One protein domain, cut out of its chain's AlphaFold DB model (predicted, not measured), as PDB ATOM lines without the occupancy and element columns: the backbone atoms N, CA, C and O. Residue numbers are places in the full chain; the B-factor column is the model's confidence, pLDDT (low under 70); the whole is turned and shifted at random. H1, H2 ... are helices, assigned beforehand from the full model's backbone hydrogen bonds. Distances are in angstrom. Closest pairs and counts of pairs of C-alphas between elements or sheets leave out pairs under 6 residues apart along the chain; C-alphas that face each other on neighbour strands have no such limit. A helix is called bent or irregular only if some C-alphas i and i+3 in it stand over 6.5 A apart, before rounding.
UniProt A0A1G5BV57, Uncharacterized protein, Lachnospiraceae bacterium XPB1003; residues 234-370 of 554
ATOM      1  N   GLU A 234     232.314 342.375 182.288       82.69
ATOM      2  CA  GLU A 234     231.155 343.258 182.141       82.69
ATOM      3  C   GLU A 234     229.853 342.591 182.623       82.69
ATOM      4  O   GLU A 234     229.090 343.155 183.400       82.69
ATOM      5  N   GLU A 235     229.650 341.326 182.249       88.50
ATOM      6  CA  GLU A 235     228.501 340.515 182.667       88.50
ATOM      7  C   GLU A 235     228.501 340.273 184.189       88.50
ATOM      8  O   GLU A 235     227.442 340.236 184.816       88.50
ATOM      9  N   LYS A 236     229.684 340.148 184.807       89.56
ATOM     10  CA  LYS A 236     229.835 340.037 186.266       89.56
ATOM     11  C   LYS A 236     229.559 341.352 186.983       89.56
ATOM     12  O   LYS A 236     228.879 341.312 188.006       89.56
ATOM     13  N   ARG A 237     230.048 342.490 186.466       87.44
ATOM     14  CA  ARG A 237     229.727 343.826 187.004       87.44
ATOM     15  C   ARG A 237     228.216 344.054 186.993       87.44
ATOM     16  O   ARG A 237     227.648 344.310 188.048       87.44
ATOM     17  N   GLN A 238     227.562 343.844 185.851       88.25
ATOM     18  CA  GLN A 238     226.113 344.027 185.708       88.25
ATOM     19  C   GLN A 238     225.313 343.101 186.640       88.25
ATOM     20  O   GLN A 238     224.344 343.527 187.263       88.25
ATOM     21  N   LYS A 239     225.730 341.838 186.817       90.94
ATOM     22  CA  LYS A 239     225.099 340.933 187.799       90.94
ATOM     23  C   LYS A 239     225.281 341.407 189.241       90.94
ATOM     24  O   LYS A 239     224.358 341.261 190.037       90.94
ATOM     25  N   LEU A 240     226.443 341.961 189.585       89.75
ATOM     26  CA  LEU A 240     226.716 342.548 190.900       89.75
ATOM     27  C   LEU A 240     225.851 343.783 191.170       89.75
ATOM     28  O   LEU A 240     225.287 343.892 192.256       89.75
ATOM     29  N   GLU A 241     225.703 344.655 190.177       90.44
ATOM     30  CA  GLU A 241     224.857 345.848 190.225       90.44
ATOM     31  C   GLU A 241     223.376 345.477 190.404       90.44
ATOM     32  O   GLU A 241     222.755 345.899 191.375       90.44
ATOM     33  N   ILE A 242     222.842 344.556 189.592       92.25
ATOM     34  CA  ILE A 242     221.459 344.055 189.723       92.25
ATOM     35  C   ILE A 242     221.211 343.404 191.097       92.25
ATOM     36  O   ILE A 242     220.140 343.569 191.686       92.25
ATOM     37  N   LEU A 243     222.179 342.656 191.642       91.75
ATOM     38  CA  LEU A 243     222.071 342.072 192.989       91.75
ATOM     39  C   LEU A 243     222.060 343.142 194.092       91.75
ATOM     40  O   LEU A 243     221.416 342.938 195.122       91.75
ATOM     41  N   HIS A 244     222.747 344.265 193.881       92.88
ATOM     42  CA  HIS A 244     222.735 345.402 194.795       92.88
ATOM     43  C   HIS A 244     221.415 346.184 194.710       92.88
ATOM     44  O   HIS A 244     220.751 346.364 195.728       92.88
ATOM     45  N   GLU A 245     220.969 346.550 193.504       92.56
ATOM     46  CA  GLU A 245     219.695 347.249 193.268       92.56
ATOM     47  C   GLU A 245     218.476 346.456 193.766       92.56
ATOM     48  O   GLU A 245     217.521 347.026 194.294       92.56
ATOM     49  N   SER A 246     218.510 345.125 193.641       90.69
ATOM     50  CA  SER A 246     217.470 344.233 194.174       90.69
ATOM     51  C   SER A 246     217.571 343.975 195.686       90.69
ATOM     52  O   SER A 246     216.750 343.237 196.234       90.69
ATOM     53  N   GLY A 247     218.553 344.570 196.373       90.56
ATOM     54  CA  GLY A 247     218.749 344.457 197.820       90.56
ATOM     55  C   GLY A 247     219.209 343.076 198.298       90.56
ATOM     56  O   GLY A 247     219.067 342.766 199.481       90.56
ATOM     57  N   MET A 248     219.736 342.225 197.408       89.31
ATOM     58  CA  MET A 248     220.217 340.879 197.758       89.31
ATOM     59  C   MET A 248     221.615 340.871 198.390       89.31
ATOM     60  O   MET A 248     221.992 339.878 199.012       89.31
ATOM     61  N   ILE A 249     222.379 341.953 198.231       90.81
ATOM     62  CA  ILE A 249     223.682 342.181 198.868       90.81
ATOM     63  C   ILE A 249     223.712 343.584 199.477       90.81
ATOM     64  O   ILE A 249     223.044 344.493 198.993       90.81
ATOM     65  N   SER A 250     224.491 343.763 200.543       89.38
ATOM     66  CA  SER A 250     224.680 345.089 201.153       89.38
ATOM     67  C   SER A 250     225.617 345.976 200.326       89.38
ATOM     68  O   SER A 250     226.484 345.462 199.625       89.38
ATOM     69  N   GLU A 251     225.513 347.297 200.481       87.00
ATOM     70  CA  GLU A 251     226.434 348.295 199.904       87.00
ATOM     71  C   GLU A 251     227.914 347.949 200.173       87.00
ATOM     72  O   GLU A 251     228.754 347.999 199.274       87.00
ATOM     73  N   THR A 252     228.240 347.524 201.398       85.75
ATOM     74  CA  THR A 252     229.594 347.090 201.776       85.75
ATOM     75  C   THR A 252     230.020 345.840 201.008       85.75
ATOM     76  O   THR A 252     231.113 345.798 200.456       85.75
ATOM     77  N   GLU A 253     229.151 344.830 200.919       87.06
ATOM     78  CA  GLU A 253     229.427 343.585 200.193       87.06
ATOM     79  C   GLU A 253     229.517 343.797 198.670       87.06
ATOM     80  O   GLU A 253     230.319 343.142 198.000       87.06
ATOM     81  N   TYR A 254     228.730 344.730 198.129       87.12
ATOM     82  CA  TYR A 254     228.799 345.174 196.740       87.12
ATOM     83  C   TYR A 254     230.147 345.834 196.440       87.12
ATOM     84  O   TYR A 254     230.830 345.409 195.503       87.12
ATOM     85  N   LYS A 255     230.585 346.796 197.265       86.12
ATOM     86  CA  LYS A 255     231.904 347.440 197.141       86.12
ATOM     87  C   LYS A 255     233.041 346.427 197.207       86.12
ATOM     88  O   LYS A 255     233.891 346.411 196.321       86.12
ATOM     89  N   ASP A 256     233.012 345.519 198.181       86.25
ATOM     90  CA  ASP A 256     234.057 344.513 198.385       86.25
ATOM     91  C   ASP A 256     234.205 343.545 197.198       86.25
ATOM     92  O   ASP A 256     235.314 343.245 196.745       86.25
ATOM     93  N   LYS A 257     233.078 343.063 196.657       87.88
ATOM     94  CA  LYS A 257     233.063 342.186 195.475       87.88
ATOM     95  C   LYS A 257     233.449 342.935 194.200       87.88
ATOM     96  O   LYS A 257     234.166 342.377 193.372       87.88
ATOM     97  N   THR A 258     233.025 344.191 194.061       87.75
ATOM     98  CA  THR A 258     233.367 345.044 192.914       87.75
ATOM     99  C   THR A 258     234.859 345.374 192.901       87.75
ATOM    100  O   THR A 258     235.505 345.223 191.866       87.75
ATOM    101  N   LEU A 259     235.448 345.714 194.054       86.56
ATOM    102  CA  LEU A 259     236.892 345.924 194.205       86.56
ATOM    103  C   LEU A 259     237.685 344.675 193.820       86.56
ATOM    104  O   LEU A 259     238.595 344.771 192.997       86.56
ATOM    105  N   LYS A 260     237.312 343.497 194.337       86.50
ATOM    106  CA  LYS A 260     237.957 342.221 193.975       86.50
ATOM    107  C   LYS A 260     237.872 341.949 192.471       86.50
ATOM    108  O   LYS A 260     238.897 341.663 191.858       86.50
ATOM    109  N   LEU A 261     236.699 342.129 191.859       87.19
ATOM    110  CA  LEU A 261     236.496 341.937 190.420       87.19
ATOM    111  C   LEU A 261     237.355 342.895 189.570       87.19
ATOM    112  O   LEU A 261     238.009 342.456 188.624       87.19
ATOM    113  N   ILE A 262     237.401 344.185 189.922       86.12
ATOM    114  CA  ILE A 262     238.247 345.190 189.253       86.12
ATOM    115  C   ILE A 262     239.732 344.840 189.411       86.12
ATOM    116  O   ILE A 262     240.500 344.966 188.457       86.12
ATOM    117  N   CYS A 263     240.153 344.387 190.594       86.62
ATOM    118  CA  CYS A 263     241.555 344.089 190.873       86.62
ATOM    119  C   CYS A 263     242.043 342.796 190.212       86.62
ATOM    120  O   CYS A 263     243.194 342.755 189.774       86.62
ATOM    121  N   GLU A 264     241.184 341.780 190.089       87.38
ATOM    122  CA  GLU A 264     241.454 340.571 189.304       87.38
ATOM    123  C   GLU A 264     241.621 340.898 187.811       87.38
ATOM    124  O   GLU A 264     242.598 340.462 187.202       87.38
ATOM    125  N   GLU A 265     240.722 341.703 187.235       86.00
ATOM    126  CA  GLU A 265     240.756 342.052 185.806       86.00
ATOM    127  C   GLU A 265     241.923 342.993 185.461       86.00
ATOM    128  O   GLU A 265     242.633 342.787 184.475       86.00
ATOM    129  N   ARG A 266     242.171 344.017 186.293       84.25
ATOM    130  CA  ARG A 266     243.224 345.027 186.069       84.25
ATOM    131  C   ARG A 266     244.603 344.619 186.613       84.25
ATOM    132  O   ARG A 266     245.561 345.367 186.437       84.25
ATOM    133  N   GLY A 267     244.727 343.463 187.276       85.88
ATOM    134  CA  GLY A 267     245.985 342.984 187.867       85.88
ATOM    135  C   GLY A 267     246.492 343.829 189.048       85.88
ATOM    136  O   GLY A 267     247.696 343.929 189.264       85.88
ATOM    137  N   MET A 268     245.580 344.456 189.796       87.06
ATOM    138  CA  MET A 268     245.865 345.492 190.805       87.06
ATOM    139  C   MET A 268     245.921 344.973 192.255       87.06
ATOM    140  O   MET A 268     245.897 345.775 193.185       87.06
ATOM    141  N   GLY A 269     246.014 343.654 192.467       85.69
ATOM    142  CA  GLY A 269     245.983 343.035 193.805       85.69
ATOM    143  C   GLY A 269     246.939 343.679 194.818       85.69
ATOM    144  O   GLY A 269     246.494 344.105 195.875       85.69
ATOM    145  N   GLU A 270     248.214 343.884 194.458       88.62
ATOM    146  CA  GLU A 270     249.204 344.532 195.344       88.62
ATOM    147  C   GLU A 270     248.810 345.957 195.777       88.62
ATOM    148  O   GLU A 270     249.208 346.407 196.850       88.62
ATOM    149  N   TYR A 271     248.077 346.691 194.934       90.50
ATOM    150  CA  TYR A 271     247.649 348.064 195.209       90.50
ATOM    151  C   TYR A 271     246.380 348.096 196.070       90.50
ATOM    152  O   TYR A 271     246.280 348.901 196.993       90.50
ATOM    153  N   TYR A 272     245.449 347.168 195.829       89.19
ATOM    154  CA  TYR A 272     244.304 346.944 196.709       89.19
ATOM    155  C   TYR A 272     244.746 346.509 198.111       89.19
ATOM    156  O   TYR A 272     244.326 347.121 199.087       89.19
ATOM    157  N   ASP A 273     245.683 345.561 198.220       89.81
ATOM    158  CA  ASP A 273     246.247 345.126 199.505       89.81
ATOM    159  C   ASP A 273     246.892 346.294 200.279       89.81
ATOM    160  O   ASP A 273     246.809 346.351 201.508       89.81
ATOM    161  N   GLN A 274     247.515 347.254 199.580       91.19
ATOM    162  CA  GLN A 274     248.054 348.477 200.189       91.19
ATOM    163  C   GLN A 274     246.943 349.394 200.720       91.19
ATOM    164  O   GLN A 274     247.033 349.829 201.867       91.19
ATOM    165  N   ILE A 275     245.900 349.652 199.924       91.12
ATOM    166  CA  ILE A 275     244.732 350.448 200.333       91.12
ATOM    167  C   ILE A 275     244.039 349.808 201.541       91.12
ATOM    168  O   ILE A 275     243.905 350.452 202.581       91.12
ATOM    169  N   SER A 276     243.664 348.528 201.447       89.50
ATOM    170  CA  SER A 276     242.992 347.800 202.527       89.50
ATOM    171  C   SER A 276     243.827 347.790 203.804       89.50
ATOM    172  O   SER A 276     243.290 348.016 204.883       89.50
ATOM    173  N   LYS A 277     245.152 347.610 203.705       90.88
ATOM    174  CA  LYS A 277     246.039 347.688 204.870       90.88
ATOM    175  C   LYS A 277     246.014 349.069 205.532       90.88
ATOM    176  O   LYS A 277     245.972 349.127 206.757       90.88
ATOM    177  N   VAL A 278     246.063 350.158 204.761       92.19
ATOM    178  CA  VAL A 278     246.038 351.529 205.307       92.19
ATOM    179  C   VAL A 278     244.705 351.811 206.009       92.19
ATOM    180  O   VAL A 278     244.724 352.272 207.149       92.19
ATOM    181  N   ILE A 279     243.579 351.441 205.390       89.38
ATOM    182  CA  ILE A 279     242.235 351.578 205.977       89.38
ATOM    183  C   ILE A 279     242.128 350.759 207.272       89.38
ATOM    184  O   ILE A 279     241.906 351.324 208.339       89.38
ATOM    185  N   THR A 280     242.387 349.446 207.229       89.44
ATOM    186  CA  THR A 280     242.255 348.575 208.410       89.44
ATOM    187  C   THR A 280     243.205 348.967 209.545       89.44
ATOM    188  O   THR A 280     242.855 348.809 210.716       89.44
ATOM    189  N   MET A 281     244.402 349.492 209.251       91.19
ATOM    190  CA  MET A 281     245.308 349.994 210.290       91.19
ATOM    191  C   MET A 281     244.804 351.291 210.943       91.19
ATOM    192  O   MET A 281     245.009 351.456 212.144       91.19
ATOM    193  N   HIS A 282     244.128 352.177 210.206       92.25
ATOM    194  CA  HIS A 282     243.481 353.368 210.776       92.25
ATOM    195  C   HIS A 282     242.242 353.002 211.599       92.25
ATOM    196  O   HIS A 282     242.167 353.366 212.769       92.25
ATOM    197  N   GLU A 283     241.353 352.154 211.070       90.50
ATOM    198  CA  GLU A 283     240.190 351.625 211.803       90.50
ATOM    199  C   GLU A 283     240.599 350.911 213.105       90.50
ATOM    200  O   GLU A 283     239.973 351.081 214.153       90.50
ATOM    201  N   SER A 284     241.708 350.163 213.077       91.56
ATOM    202  CA  SER A 284     242.280 349.490 214.254       91.56
ATOM    203  C   SER A 284     243.038 350.427 215.209       91.56
ATOM    204  O   SER A 284     243.610 349.948 216.187       91.56
ATOM    205  N   HIS A 285     243.075 351.737 214.932       90.12
ATOM    206  CA  HIS A 285     243.803 352.759 215.698       90.12
ATOM    207  C   HIS A 285     245.318 352.466 215.828       90.12
ATOM    208  O   HIS A 285     245.961 352.828 216.814       90.12
ATOM    209  N   LEU A 286     245.896 351.788 214.825       89.81
ATOM    210  CA  LEU A 286     247.330 351.471 214.712       89.81
ATOM    211  C   LEU A 286     248.117 352.518 213.907       89.81
ATOM    212  O   LEU A 286     249.346 352.474 213.898       89.81
ATOM    213  N   LEU A 287     247.419 353.431 213.229       89.69
ATOM    214  CA  LEU A 287     247.961 354.646 212.618       89.69
ATOM    215  C   LEU A 287     247.328 355.853 213.307       89.69
ATOM    216  O   LEU A 287     246.126 355.845 213.573       89.69
ATOM    217  N   SER A 288     248.112 356.900 213.552       92.12
ATOM    218  CA  SER A 288     247.546 358.223 213.827       92.12
ATOM    219  C   SER A 288     246.939 358.826 212.557       92.12
ATOM    220  O   SER A 288     247.344 358.474 211.446       92.12
ATOM    221  N   ASP A 289     246.019 359.783 212.704       91.62
ATOM    222  CA  ASP A 289     245.393 360.460 211.558       91.62
ATOM    223  C   ASP A 289     246.443 361.061 210.608       91.62
ATOM    224  O   ASP A 289     246.351 360.902 209.398       91.62
ATOM    225  N   ALA A 290     247.517 361.659 211.136       93.69
ATOM    226  CA  ALA A 290     248.597 362.217 210.319       93.69
ATOM    227  C   ALA A 290     249.368 361.156 209.503       93.69
ATOM    228  O   ALA A 290     249.799 361.426 208.379       93.69
ATOM    229  N   GLU A 291     249.552 359.949 210.046       93.31
ATOM    230  CA  GLU A 291     250.201 358.834 209.342       93.31
ATOM    231  C   GLU A 291     249.260 358.190 208.314       93.31
ATOM    232  O   GLU A 291     249.718 357.789 207.239       93.31
ATOM    233  N   TYR A 292     247.957 358.135 208.610       91.81
ATOM    234  CA  TYR A 292     246.923 357.726 207.661       91.81
ATOM    235  C   TYR A 292     246.857 358.686 206.470       91.81
ATOM    236  O   TYR A 292     247.042 358.238 205.341       91.81
ATOM    237  N   GLU A 293     246.713 359.992 206.707       92.56
ATOM    238  CA  GLU A 293     246.669 361.025 205.661       92.56
ATOM    239  C   GLU A 293     247.925 360.976 204.776       92.56
ATOM    240  O   GLU A 293     247.829 360.912 203.552       92.56
ATOM    241  N   THR A 294     249.118 360.879 205.381       94.06
ATOM    242  CA  THR A 294     250.387 360.738 204.639       94.06
ATOM    243  C   THR A 294     250.406 359.481 203.755       94.06
ATOM    244  O   THR A 294     250.927 359.502 202.636       94.06
ATOM    245  N   SER A 295     249.837 358.373 204.243       91.31
ATOM    246  CA  SER A 295     249.775 357.099 203.518       91.31
ATOM    247  C   SER A 295     248.727 357.119 202.400       91.31
ATOM    248  O   SER A 295     249.006 356.640 201.299       91.31
ATOM    249  N   ARG A 296     247.555 357.719 202.646       93.69
ATOM    250  CA  ARG A 296     246.510 357.979 201.648       93.69
ATOM    251  C   ARG A 296     247.064 358.836 200.519       93.69
ATOM    252  O   ARG A 296     247.002 358.431 199.361       93.69
ATOM    253  N   ASP A 297     247.661 359.980 200.838       92.00
ATOM    254  CA  ASP A 297     248.172 360.921 199.841       92.00
ATOM    255  C   ASP A 297     249.243 360.273 198.952       92.00
ATOM    256  O   ASP A 297     249.273 360.495 197.739       92.00
ATOM    257  N   ALA A 298     250.083 359.397 199.514       90.12
ATOM    258  CA  ALA A 298     251.045 358.612 198.745       90.12
ATOM    259  C   ALA A 298     250.383 357.632 197.752       90.12
ATOM    260  O   ALA A 298     250.910 357.444 196.651       90.12
ATOM    261  N   LEU A 299     249.241 357.032 198.110       90.38
ATOM    262  CA  LEU A 299     248.473 356.115 197.257       90.38
ATOM    263  C   LEU A 299     247.653 356.846 196.183       90.38
ATOM    264  O   LEU A 299     247.539 356.338 195.065       90.38
ATOM    265  N   VAL A 300     247.102 358.017 196.510       92.38
ATOM    266  CA  VAL A 300     246.160 358.779 195.670       92.38
ATOM    267  C   VAL A 300     246.879 359.681 194.669       92.38
ATOM    268  O   VAL A 300     246.546 359.677 193.482       92.38
ATOM    269  N   ARG A 301     247.909 360.418 195.109       90.00
ATOM    270  CA  ARG A 301     248.596 361.448 194.304       90.00
ATOM    271  C   ARG A 301     249.121 360.921 192.970       90.00
ATOM    272  O   ARG A 301     249.155 361.659 191.994       90.00
ATOM    273  N   GLU A 302     249.555 359.662 192.912       86.38
ATOM    274  CA  GLU A 302     250.100 359.092 191.677       86.38
ATOM    275  C   GLU A 302     249.033 358.783 190.614       86.38
ATOM    276  O   GLU A 302     249.369 358.714 189.433       86.38
ATOM    277  N   ALA A 303     247.776 358.571 191.022       90.94
ATOM    278  CA  ALA A 303     246.667 358.223 190.135       90.94
ATOM    279  C   ALA A 303     246.063 359.447 189.430       90.94
ATOM    280  O   ALA A 303     245.633 359.338 188.283       90.94
ATOM    281  N   PHE A 304     246.094 360.606 190.096       92.75
ATOM    282  CA  PHE A 304     245.623 361.890 189.570       92.75
ATOM    283  C   PHE A 304     246.726 362.770 188.956       92.75
ATOM    284  O   PHE A 304     246.438 363.888 188.553       92.75
ATOM    285  N   ASP A 305     247.980 362.310 188.869       92.75
ATOM    286  CA  ASP A 305     249.106 363.116 188.368       92.75
ATOM    287  C   ASP A 305     248.990 363.402 186.848       92.75
ATOM    288  O   ASP A 305     249.241 362.506 186.028       92.75
ATOM    289  N   PRO A 306     248.673 364.647 186.430       91.56
ATOM    290  CA  PRO A 306     248.519 364.980 185.017       91.56
ATOM    291  C   PRO A 306     249.868 365.092 184.295       91.56
ATOM    292  O   PRO A 306     249.921 365.018 183.065       91.56
ATOM    293  N   SER A 307     250.976 365.262 185.028       92.19
ATOM    294  CA  SER A 307     252.300 365.558 184.463       92.19
ATOM    295  C   SER A 307     252.986 364.340 183.835       92.19
ATOM    296  O   SER A 307     253.953 364.482 183.082       92.19
ATOM    297  N   ILE A 308     252.471 363.132 184.094       94.31
ATOM    298  CA  ILE A 308     253.000 361.878 183.549       94.31
ATOM    299  C   ILE A 308     252.929 361.913 182.015       94.31
ATOM    300  O   ILE A 308     251.844 361.959 181.433       94.31
ATOM    301  N   ARG A 309     254.093 361.869 181.352       93.88
ATOM    302  CA  ARG A 309     254.208 361.805 179.880       93.88
ATOM    303  C   ARG A 309     254.305 360.381 179.329       93.88
ATOM    304  O   ARG A 309     253.998 360.159 178.164       93.88
ATOM    305  N   ASP A 310     254.726 359.415 180.142       96.06
ATOM    306  CA  ASP A 310     254.743 358.005 179.742       96.06
ATOM    307  C   ASP A 310     253.310 357.449 179.744       96.06
ATOM    308  O   ASP A 310     252.690 357.320 180.799       96.06
ATOM    309  N   LEU A 311     252.784 357.120 178.562       94.75
ATOM    310  CA  LEU A 311     251.413 356.626 178.390       94.75
ATOM    311  C   LEU A 311     251.158 355.279 179.084       94.75
ATOM    312  O   LEU A 311     250.037 355.026 179.522       94.75
ATOM    313  N   THR A 312     252.176 354.423 179.218       94.88
ATOM    314  CA  THR A 312     252.051 353.129 179.908       94.88
ATOM    315  C   THR A 312     251.897 353.352 181.406       94.88
ATOM    316  O   THR A 312     251.018 352.769 182.040       94.88
ATOM    317  N   LYS A 313     252.715 354.249 181.969       94.50
ATOM    318  CA  LYS A 313     252.619 354.660 183.367       94.50
ATOM    319  C   LYS A 313     251.315 355.409 183.637       94.50
ATOM    320  O   LYS A 313     250.655 355.101 184.622       94.50
ATOM    321  N   PHE A 314     250.925 356.339 182.764       95.44
ATOM    322  CA  PHE A 314     249.671 357.085 182.888       95.44
ATOM    323  C   PHE A 314     248.478 356.124 182.918       95.44
ATOM    324  O   PHE A 314     247.727 356.134 183.885       95.44
ATOM    325  N   ARG A 315     248.396 355.186 181.963       93.94
ATOM    326  CA  ARG A 315     247.398 354.102 181.939       93.94
ATOM    327  C   ARG A 315     247.416 353.235 183.196       93.94
ATOM    328  O   ARG A 315     246.361 352.933 183.739       93.94
ATOM    329  N   SER A 316     248.595 352.846 183.680       92.06
ATOM    330  CA  SER A 316     248.722 352.072 184.924       92.06
ATOM    331  C   SER A 316     248.307 352.857 186.173       92.06
ATOM    332  O   SER A 316     248.036 352.240 187.202       92.06
ATOM    333  N   ASN A 317     248.291 354.189 186.111       92.88
ATOM    334  CA  ASN A 317     247.957 355.055 187.232       92.88
ATOM    335  C   ASN A 317     246.486 355.477 187.209       92.88
ATOM    336  O   ASN A 317     245.814 355.304 188.220       92.88
ATOM    337  N   THR A 318     245.942 355.903 186.067       93.50
ATOM    338  CA  THR A 318     244.503 356.186 185.931       93.50
ATOM    339  C   THR A 318     243.658 354.927 186.139       93.50
ATOM    340  O   THR A 318     242.566 354.996 186.694       93.50
ATOM    341  N   ALA A 319     244.185 353.741 185.812       90.56
ATOM    342  CA  ALA A 319     243.504 352.478 186.091       90.56
ATOM    343  C   ALA A 319     243.267 352.200 187.594       90.56
ATOM    344  O   ALA A 319     242.421 351.355 187.902       90.56
ATOM    345  N   LYS A 320     243.965 352.903 188.505       91.62
ATOM    346  CA  LYS A 320     243.763 352.857 189.967       91.62
ATOM    347  C   LYS A 320     242.521 353.632 190.424       91.62
ATOM    348  O   LYS A 320     242.005 353.349 191.500       91.62
ATOM    349  N   LEU A 321     242.040 354.595 189.633       92.12
ATOM    350  CA  LEU A 321     241.021 355.565 190.050       92.12
ATOM    351  C   LEU A 321     239.700 354.924 190.522       92.12
ATOM    352  O   LEU A 321     239.255 355.284 191.613       92.12
ATOM    353  N   PRO A 322     239.118 353.915 189.838       87.94
ATOM    354  CA  PRO A 322     237.928 353.234 190.356       87.94
ATOM    355  C   PRO A 322     238.180 352.502 191.683       87.94
ATOM    356  O   PRO A 322     237.293 352.433 192.526       87.94
ATOM    357  N   ILE A 323     239.392 351.979 191.903       89.69
ATOM    358  CA  ILE A 323     239.759 351.281 193.147       89.69
ATOM    359  C   ILE A 323     239.812 352.286 194.302       89.69
ATOM    360  O   ILE A 323     239.230 352.040 195.355       89.69
ATOM    361  N   ILE A 324     240.456 353.437 194.079       91.38
ATOM    362  CA  ILE A 324     240.546 354.543 195.043       91.38
ATOM    363  C   ILE A 324     239.144 354.988 195.480       91.38
ATOM    364  O   ILE A 324     238.864 355.000 196.677       91.38
ATOM    365  N   LEU A 325     238.244 355.262 194.529       90.88
ATOM    366  CA  LEU A 325     236.886 355.722 194.829       90.88
ATOM    367  C   LEU A 325     236.046 354.657 195.552       90.88
ATOM    368  O   LEU A 325     235.467 354.923 196.601       90.88
ATOM    369  N   ILE A 326     235.996 353.428 195.024       88.81
ATOM    370  CA  ILE A 326     235.127 352.369 195.567       88.81
ATOM    371  C   ILE A 326     235.622 351.891 196.943       88.81
ATOM    372  O   ILE A 326     234.808 351.503 197.782       88.81
ATOM    373  N   SER A 327     236.933 351.971 197.213       88.69
ATOM    374  CA  SER A 327     237.503 351.677 198.537       88.69
ATOM    375  C   SER A 327     237.145 352.697 199.620       88.69
ATOM    376  O   SER A 327     237.370 352.423 200.794       88.69
ATOM    377  N   GLY A 328     236.612 353.868 199.250       88.38
ATOM    378  CA  GLY A 328     236.300 354.945 200.190       88.38
ATOM    379  C   GLY A 328     237.525 355.653 200.778       88.38
ATOM    380  O   GLY A 328     237.364 356.443 201.702       88.38
ATOM    381  N   ILE A 329     238.737 355.407 200.256       90.12
ATOM    382  CA  ILE A 329     239.960 356.094 200.709       90.12
ATOM    383  C   ILE A 329     240.015 357.566 200.246       90.12
ATOM    384  O   ILE A 329     240.843 358.334 200.728       90.12
ATOM    385  N   VAL A 330     239.141 357.945 199.307       92.81
ATOM    386  CA  VAL A 330     238.911 359.303 198.792       92.81
ATOM    387  C   VAL A 330     237.401 359.505 198.674       92.81
ATOM    388  O   VAL A 330     236.681 358.585 198.278       92.81
ATOM    389  N   SER A 331     236.913 360.693 199.022       91.62
ATOM    390  CA  SER A 331     235.503 361.067 198.878       91.62
ATOM    391  C   SER A 331     235.112 361.333 197.418       91.62
ATOM    392  O   SER A 331     235.959 361.595 196.564       91.62
ATOM    393  N   GLN A 332     233.810 361.317 197.116       93.12
ATOM    394  CA  GLN A 332     233.318 361.651 195.773       93.12
ATOM    395  C   GLN A 332     233.743 363.069 195.344       93.12
ATOM    396  O   GLN A 332     234.191 363.258 194.220       93.12
ATOM    397  N   GLU A 333     233.691 364.046 196.256       94.44
ATOM    398  CA  GLU A 333     234.085 365.436 195.988       94.44
ATOM    399  C   GLU A 333     235.583 365.564 195.659       94.44
ATOM    400  O   GLU A 333     235.961 366.223 194.692       94.44
ATOM    401  N   GLU A 334     236.461 364.908 196.419       93.50
ATOM    402  CA  GLU A 334     237.902 364.882 196.128       93.50
ATOM    403  C   GLU A 334     238.208 364.159 194.805       93.50
ATOM    404  O   GLU A 334     239.095 364.581 194.058       93.50
ATOM    405  N   PHE A 335     237.460 363.095 194.493       94.38
ATOM    406  CA  PHE A 335     237.581 362.377 193.228       94.38
ATOM    407  C   PHE A 335     237.178 363.250 192.038       94.38
ATOM    408  O   PHE A 335     237.910 363.297 191.049       94.38
ATOM    409  N   ASP A 336     236.059 363.968 192.138       93.12
ATOM    410  CA  ASP A 336     235.565 364.849 191.080       93.12
ATOM    411  C   ASP A 336     236.522 366.035 190.855       93.12
ATOM    412  O   ASP A 336     236.898 366.310 189.716       93.12
ATOM    413  N   ASN A 337     237.053 366.637 191.927       93.56
ATOM    414  CA  ASN A 337     238.120 367.646 191.843       93.56
ATOM    415  C   ASN A 337     239.390 367.109 191.143       93.56
ATOM    416  O   ASN A 337     240.008 367.801 190.329       93.56
ATOM    417  N   GLY A 338     239.802 365.872 191.444       92.75
ATOM    418  CA  GLY A 338     240.939 365.224 190.783       92.75
ATOM    419  C   GLY A 338     240.660 364.877 189.314       92.75
ATOM    420  O   GLY A 338     241.536 365.023 188.457       92.75
ATOM    421  N   LYS A 339     239.426 364.464 189.000       93.12
ATOM    422  CA  LYS A 339     238.943 364.228 187.634       93.12
ATOM    423  C   LYS A 339     239.006 365.518 186.818       93.12
ATOM    424  O   LYS A 339     239.583 365.493 185.734       93.12
ATOM    425  N   GLU A 340     238.501 366.637 187.332       93.56
ATOM    426  CA  GLU A 340     238.575 367.936 186.648       93.56
ATOM    427  C   GLU A 340     240.022 368.344 186.327       93.56
ATOM    428  O   GLU A 340     240.301 368.766 185.205       93.56
ATOM    429  N   GLN A 341     240.969 368.136 187.249       92.50
ATOM    430  CA  GLN A 341     242.393 368.410 187.000       92.50
ATOM    431  C   GLN A 341     242.984 367.534 185.883       92.50
ATOM    432  O   GLN A 341     243.736 368.030 185.037       92.50
ATOM    433  N   LEU A 342     242.635 366.242 185.841       94.25
ATOM    434  CA  LEU A 342     243.045 365.350 184.752       94.25
ATOM    435  C   LEU A 342     242.438 365.778 183.409       94.25
ATOM    436  O   LEU A 342     243.164 365.814 182.413       94.25
ATOM    437  N   LEU A 343     241.151 366.139 183.376       92.62
ATOM    438  CA  LEU A 343     240.459 366.583 182.161       92.62
ATOM    439  C   LEU A 343     241.014 367.914 181.638       92.62
ATOM    440  O   LEU A 343     241.360 368.009 180.463       92.62
ATOM    441  N   ALA A 344     241.214 368.905 182.509       93.00
ATOM    442  CA  ALA A 344     241.846 370.172 182.147       93.00
ATOM    443  C   ALA A 344     243.255 369.970 181.552       93.00
ATOM    444  O   ALA A 344     243.647 370.672 180.625       93.00
ATOM    445  N   SER A 345     244.007 368.964 182.020       91.62
ATOM    446  CA  SER A 345     245.354 368.678 181.502       91.62
ATOM    447  C   SER A 345     245.402 368.134 180.068       91.62
ATOM    448  O   SER A 345     246.465 368.175 179.442       91.62
ATOM    449  N   VAL A 346     244.280 367.623 179.545       93.00
ATOM    450  CA  VAL A 346     244.167 367.068 178.182       93.00
ATOM    451  C   VAL A 346     243.358 367.950 177.227       93.00
ATOM    452  O   VAL A 346     243.279 367.626 176.043       93.00
ATOM    453  N   GLN A 347     242.807 369.070 177.702       91.94
ATOM    454  CA  GLN A 347     242.137 370.050 176.846       91.94
ATOM    455  C   GLN A 347     243.102 370.664 175.824       91.94
ATOM    456  O   GLN A 347     244.290 370.878 176.096       91.94
ATOM    457  N   TYR A 348     242.569 370.947 174.635       92.12
ATOM    458  CA  TYR A 348     243.298 371.607 173.559       92.12
ATOM    459  C   TYR A 348     243.760 373.008 173.983       92.12
ATOM    460  O   TYR A 348     242.958 373.806 174.462       92.12
ATOM    461  N   ASP A 349     245.043 373.304 173.772       91.69
ATOM    462  CA  ASP A 349     245.611 374.644 173.903       91.69
ATOM    463  C   ASP A 349     246.302 375.008 172.581       91.69
ATOM    464  O   ASP A 349     247.115 374.245 172.050       91.69
ATOM    465  N   GLU A 350     245.988 376.180 172.026       88.06
ATOM    466  CA  GLU A 350     246.618 376.678 170.798       88.06
ATOM    467  C   GLU A 350     248.141 376.829 170.957       88.06
ATOM    468  O   GLU A 350     248.881 376.649 169.987       88.06
ATOM    469  N   MET A 351     248.607 377.082 172.186       89.44
ATOM    470  CA  MET A 351     250.015 377.267 172.545       89.44
ATOM    471  C   MET A 351     250.797 375.949 172.684       89.44
ATOM    472  O   MET A 351     252.023 375.987 172.820       89.44
ATOM    473  N   ASP A 352     250.136 374.783 172.635       92.12
ATOM    474  CA  ASP A 352     250.809 373.480 172.687       92.12
ATOM    475  C   ASP A 352     251.793 373.323 171.514       92.12
ATOM    476  O   ASP A 352     251.465 373.594 170.355       92.12
ATOM    477  N   ASN A 353     252.980 372.760 171.748       92.81
ATOM    478  CA  ASN A 353     253.755 372.203 170.633       92.81
ATOM    479  C   ASN A 353     253.105 370.892 170.134       92.81
ATOM    480  O   ASN A 353     252.178 370.356 170.743       92.81
ATOM    481  N   ASN A 354     253.565 370.365 168.997       92.56
ATOM    482  CA  ASN A 354     252.968 369.156 168.424       92.56
ATOM    483  C   ASN A 354     253.131 367.903 169.301       92.56
ATOM    484  O   ASN A 354     252.257 367.038 169.248       92.56
ATOM    485  N   ASP A 355     254.186 367.801 170.112       93.75
ATOM    486  CA  ASP A 355     254.395 366.648 170.995       93.75
ATOM    487  C   ASP A 355     253.420 366.683 172.179       93.75
ATOM    488  O   ASP A 355     252.842 365.656 172.530       93.75
ATOM    489  N   ASP A 356     253.191 367.864 172.762       94.56
ATOM    490  CA  ASP A 356     252.200 368.083 173.822       94.56
ATOM    491  C   ASP A 356     250.772 367.848 173.318       94.56
ATOM    492  O   ASP A 356     250.033 367.068 173.919       94.56
ATOM    493  N   PHE A 357     250.415 368.417 172.164       95.56
ATOM    494  CA  PHE A 357     249.123 368.191 171.510       95.56
ATOM    495  C   PHE A 357     248.873 366.699 171.207       95.56
ATOM    496  O   PHE A 357     247.816 366.159 171.534       95.56
ATOM    497  N   THR A 358     249.869 366.000 170.644       96.38
ATOM    498  CA  THR A 358     249.785 364.550 170.377       96.38
ATOM    499  C   THR A 358     249.609 363.763 171.676       96.38
ATOM    500  O   THR A 358     248.756 362.879 171.754       96.38
ATOM    501  N   LEU A 359     250.382 364.099 172.715       95.81
ATOM    502  CA  LEU A 359     250.332 363.437 174.016       95.81
ATOM    503  C   LEU A 359     248.966 363.611 174.697       95.81
ATOM    504  O   LEU A 359     248.425 362.634 175.212       95.81
ATOM    505  N   LYS A 360     248.394 364.823 174.684       95.44
ATOM    506  CA  LYS A 360     247.052 365.100 175.224       95.44
ATOM    507  C   LYS A 360     245.989 364.243 174.533       95.44
ATOM    508  O   LYS A 360     245.238 363.540 175.207       95.44
ATOM    509  N   LEU A 361     245.996 364.196 173.198       95.12
ATOM    510  CA  LEU A 361     245.073 363.352 172.432       95.12
ATOM    511  C   LEU A 361     245.263 361.850 172.707       95.12
ATOM    512  O   LEU A 361     244.278 361.124 172.804       95.12
ATOM    513  N   GLN A 362     246.500 361.379 172.893       95.25
ATOM    514  CA  GLN A 362     246.786 359.980 173.249       95.25
ATOM    515  C   GLN A 362     246.383 359.620 174.691       95.25
ATOM    516  O   GLN A 362     246.164 358.443 174.991       95.25
ATOM    517  N   LYS A 363     246.245 360.608 175.586       95.31
ATOM    518  CA  LYS A 363     245.703 360.414 176.938       95.31
ATOM    519  C   LYS A 363     244.183 360.266 176.959       95.31
ATOM    520  O   LYS A 363     243.691 359.528 177.808       95.31
ATOM    521  N   LEU A 364     243.442 360.892 176.044       93.12
ATOM    522  CA  LEU A 364     241.971 360.837 176.043       93.12
ATOM    523  C   LEU A 364     241.412 359.393 176.021       93.12
ATOM    524  O   LEU A 364     240.648 359.068 176.928       93.12
ATOM    525  N   PRO A 365     241.843 358.467 175.134       91.81
ATOM    526  CA  PRO A 365     241.413 357.065 175.200       91.81
ATOM    527  C   PRO A 365     241.734 356.368 176.531       91.81
ATOM    528  O   PRO A 365     240.976 355.515 176.979       91.81
ATOM    529  N   ILE A 366     242.832 356.746 177.195       93.31
ATOM    530  CA  ILE A 366     243.213 356.201 178.507       93.31
ATOM    531  C   ILE A 366     242.260 356.687 179.614       93.31
ATOM    532  O   ILE A 366     242.036 355.968 180.585       93.31
ATOM    533  N   LEU A 367     241.692 357.889 179.475       91.88
ATOM    534  CA  LEU A 367     240.685 358.430 180.393       91.88
ATOM    535  C   LEU A 367     239.304 357.783 180.172       91.88
ATOM    536  O   LEU A 367     238.586 357.563 181.147       91.88
ATOM    537  N   ILE A 368     238.974 357.386 178.937       90.50
ATOM    538  CA  ILE A 368     237.793 356.552 178.635       90.50
ATOM    539  C   ILE A 368     237.948 355.160 179.266       90.50
ATOM    540  O   ILE A 368     237.063 354.706 179.985       90.50
ATOM    541  N   ASP A 369     239.105 354.508 179.088       87.88
ATOM    542  CA  ASP A 369     239.415 353.209 179.719       87.88
ATOM    543  C   ASP A 369     239.415 353.279 181.269       87.88
ATOM    544  O   ASP A 369     239.261 352.267 181.965       87.88
ATOM    545  N   ALA A 370     239.602 354.478 181.829       87.12
ATOM    546  CA  ALA A 370     239.522 354.760 183.259       87.12
ATOM    547  C   ALA A 370     238.103 355.116 183.747       87.12
ATOM    548  O   ALA A 370     237.956 355.421 184.927       87.12
TER     549      ALA A 370
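What this domain is: This is residues 234 to 370 of the 554 residues of an uncharacterized protein of Lachnospiraceae bacterium XPB1003 (UniProt A0A1G5BV57). Four helices, H1 to H4, fold back and forth as a zigzag of hairpins in a curved row, and the short H6 sits in the middle of the domain beside H2. Beyond H6 lies a looser part: the last turns of H8, residues 362 to 367, pack on the short H5, and H7 runs from beside H6 toward H8. The printed part has 137 residues with eight named helices, H1 to H8 in that order, and no named strand; the class is all helix. It is only just compact, close to loose, with a radius of gyration of the C-alphas of 16.9 A and spans of 51 by 40 by 26 A.

Where its parts are: H1 is residues 234 to 245, 16.5 A long, and begins with C-alpha 234 at (231.155, 343.258, 182.141). H2, residues 251 to 266, measures 22.0 A, and H3, residues 269 to 283, 20.8 A. H4, residues 289 to 300, is 16.0 A long and ends with C-alpha 300 at (246.160, 358.779, 195.670). H5 is residues 311 to 318, 10.2 A, and H6 residues 321 to 326, 8.7 A. H7, residues 332 to 344, measures 18.2 A. H8, residues 354 to 369, is 23.8 A long and ends with C-alpha 369 at (239.415, 353.209, 179.719); it is neither bent nor irregular, but only just: C-alphas 362 and 365 are 6.4 A apart.

How they stand to each other: H2 is the hub, touching three helices. H1 and H2 form a helical hairpin at a shallow tilt of 6 degrees, the closest C-alphas being those of His 244 and Tyr 254, 6.4 A apart. H2 touches H6 at a shallow tilt of 22 degrees, opposite ways, closest at the C-alphas of Lys 255 and Ile 326, 6.1 A. H2 and H3, also a hairpin, only just touch, with 3 pairs of C-alphas within 8 A; the closest are those of Cys 263 and Gly 269, 5.4 A. The hairpin of H3 and H4 has a shallow tilt of 18 degrees, with the C-alphas of His 282 and Tyr 292 closest at 6.4 A. H6 and H7 are close but not clearly touching, the closest C-alphas, of Leu 325 and Phe 335, being 6.9 A apart. H5 and H6 meet only through their link. H8 touches H5 with residues 362 to 367 alone, at a steep tilt of 42 degrees, the same way; the C-alphas of Arg 315 and Ile 366 are closest at 5.8 A. H7 and H8 are near each other, with 8 pairs of C-alphas within 10 A. H1 and H8 are apart. In H1 to H7 every O i to N i+4 pair is within hydrogen-bond range; in H8, 10 of 12 are.

The domain as a whole: The two C-alphas farthest apart, of Met 248 and Met 351, are 53.4 A apart. The printed part has no cut and no long link; the links H4 to H5, 10 residues, and H7 to H8, 9 residues, are short, and the others are tight. The mean pLDDT of the printed part is 91.0, and no printed residue is under 70.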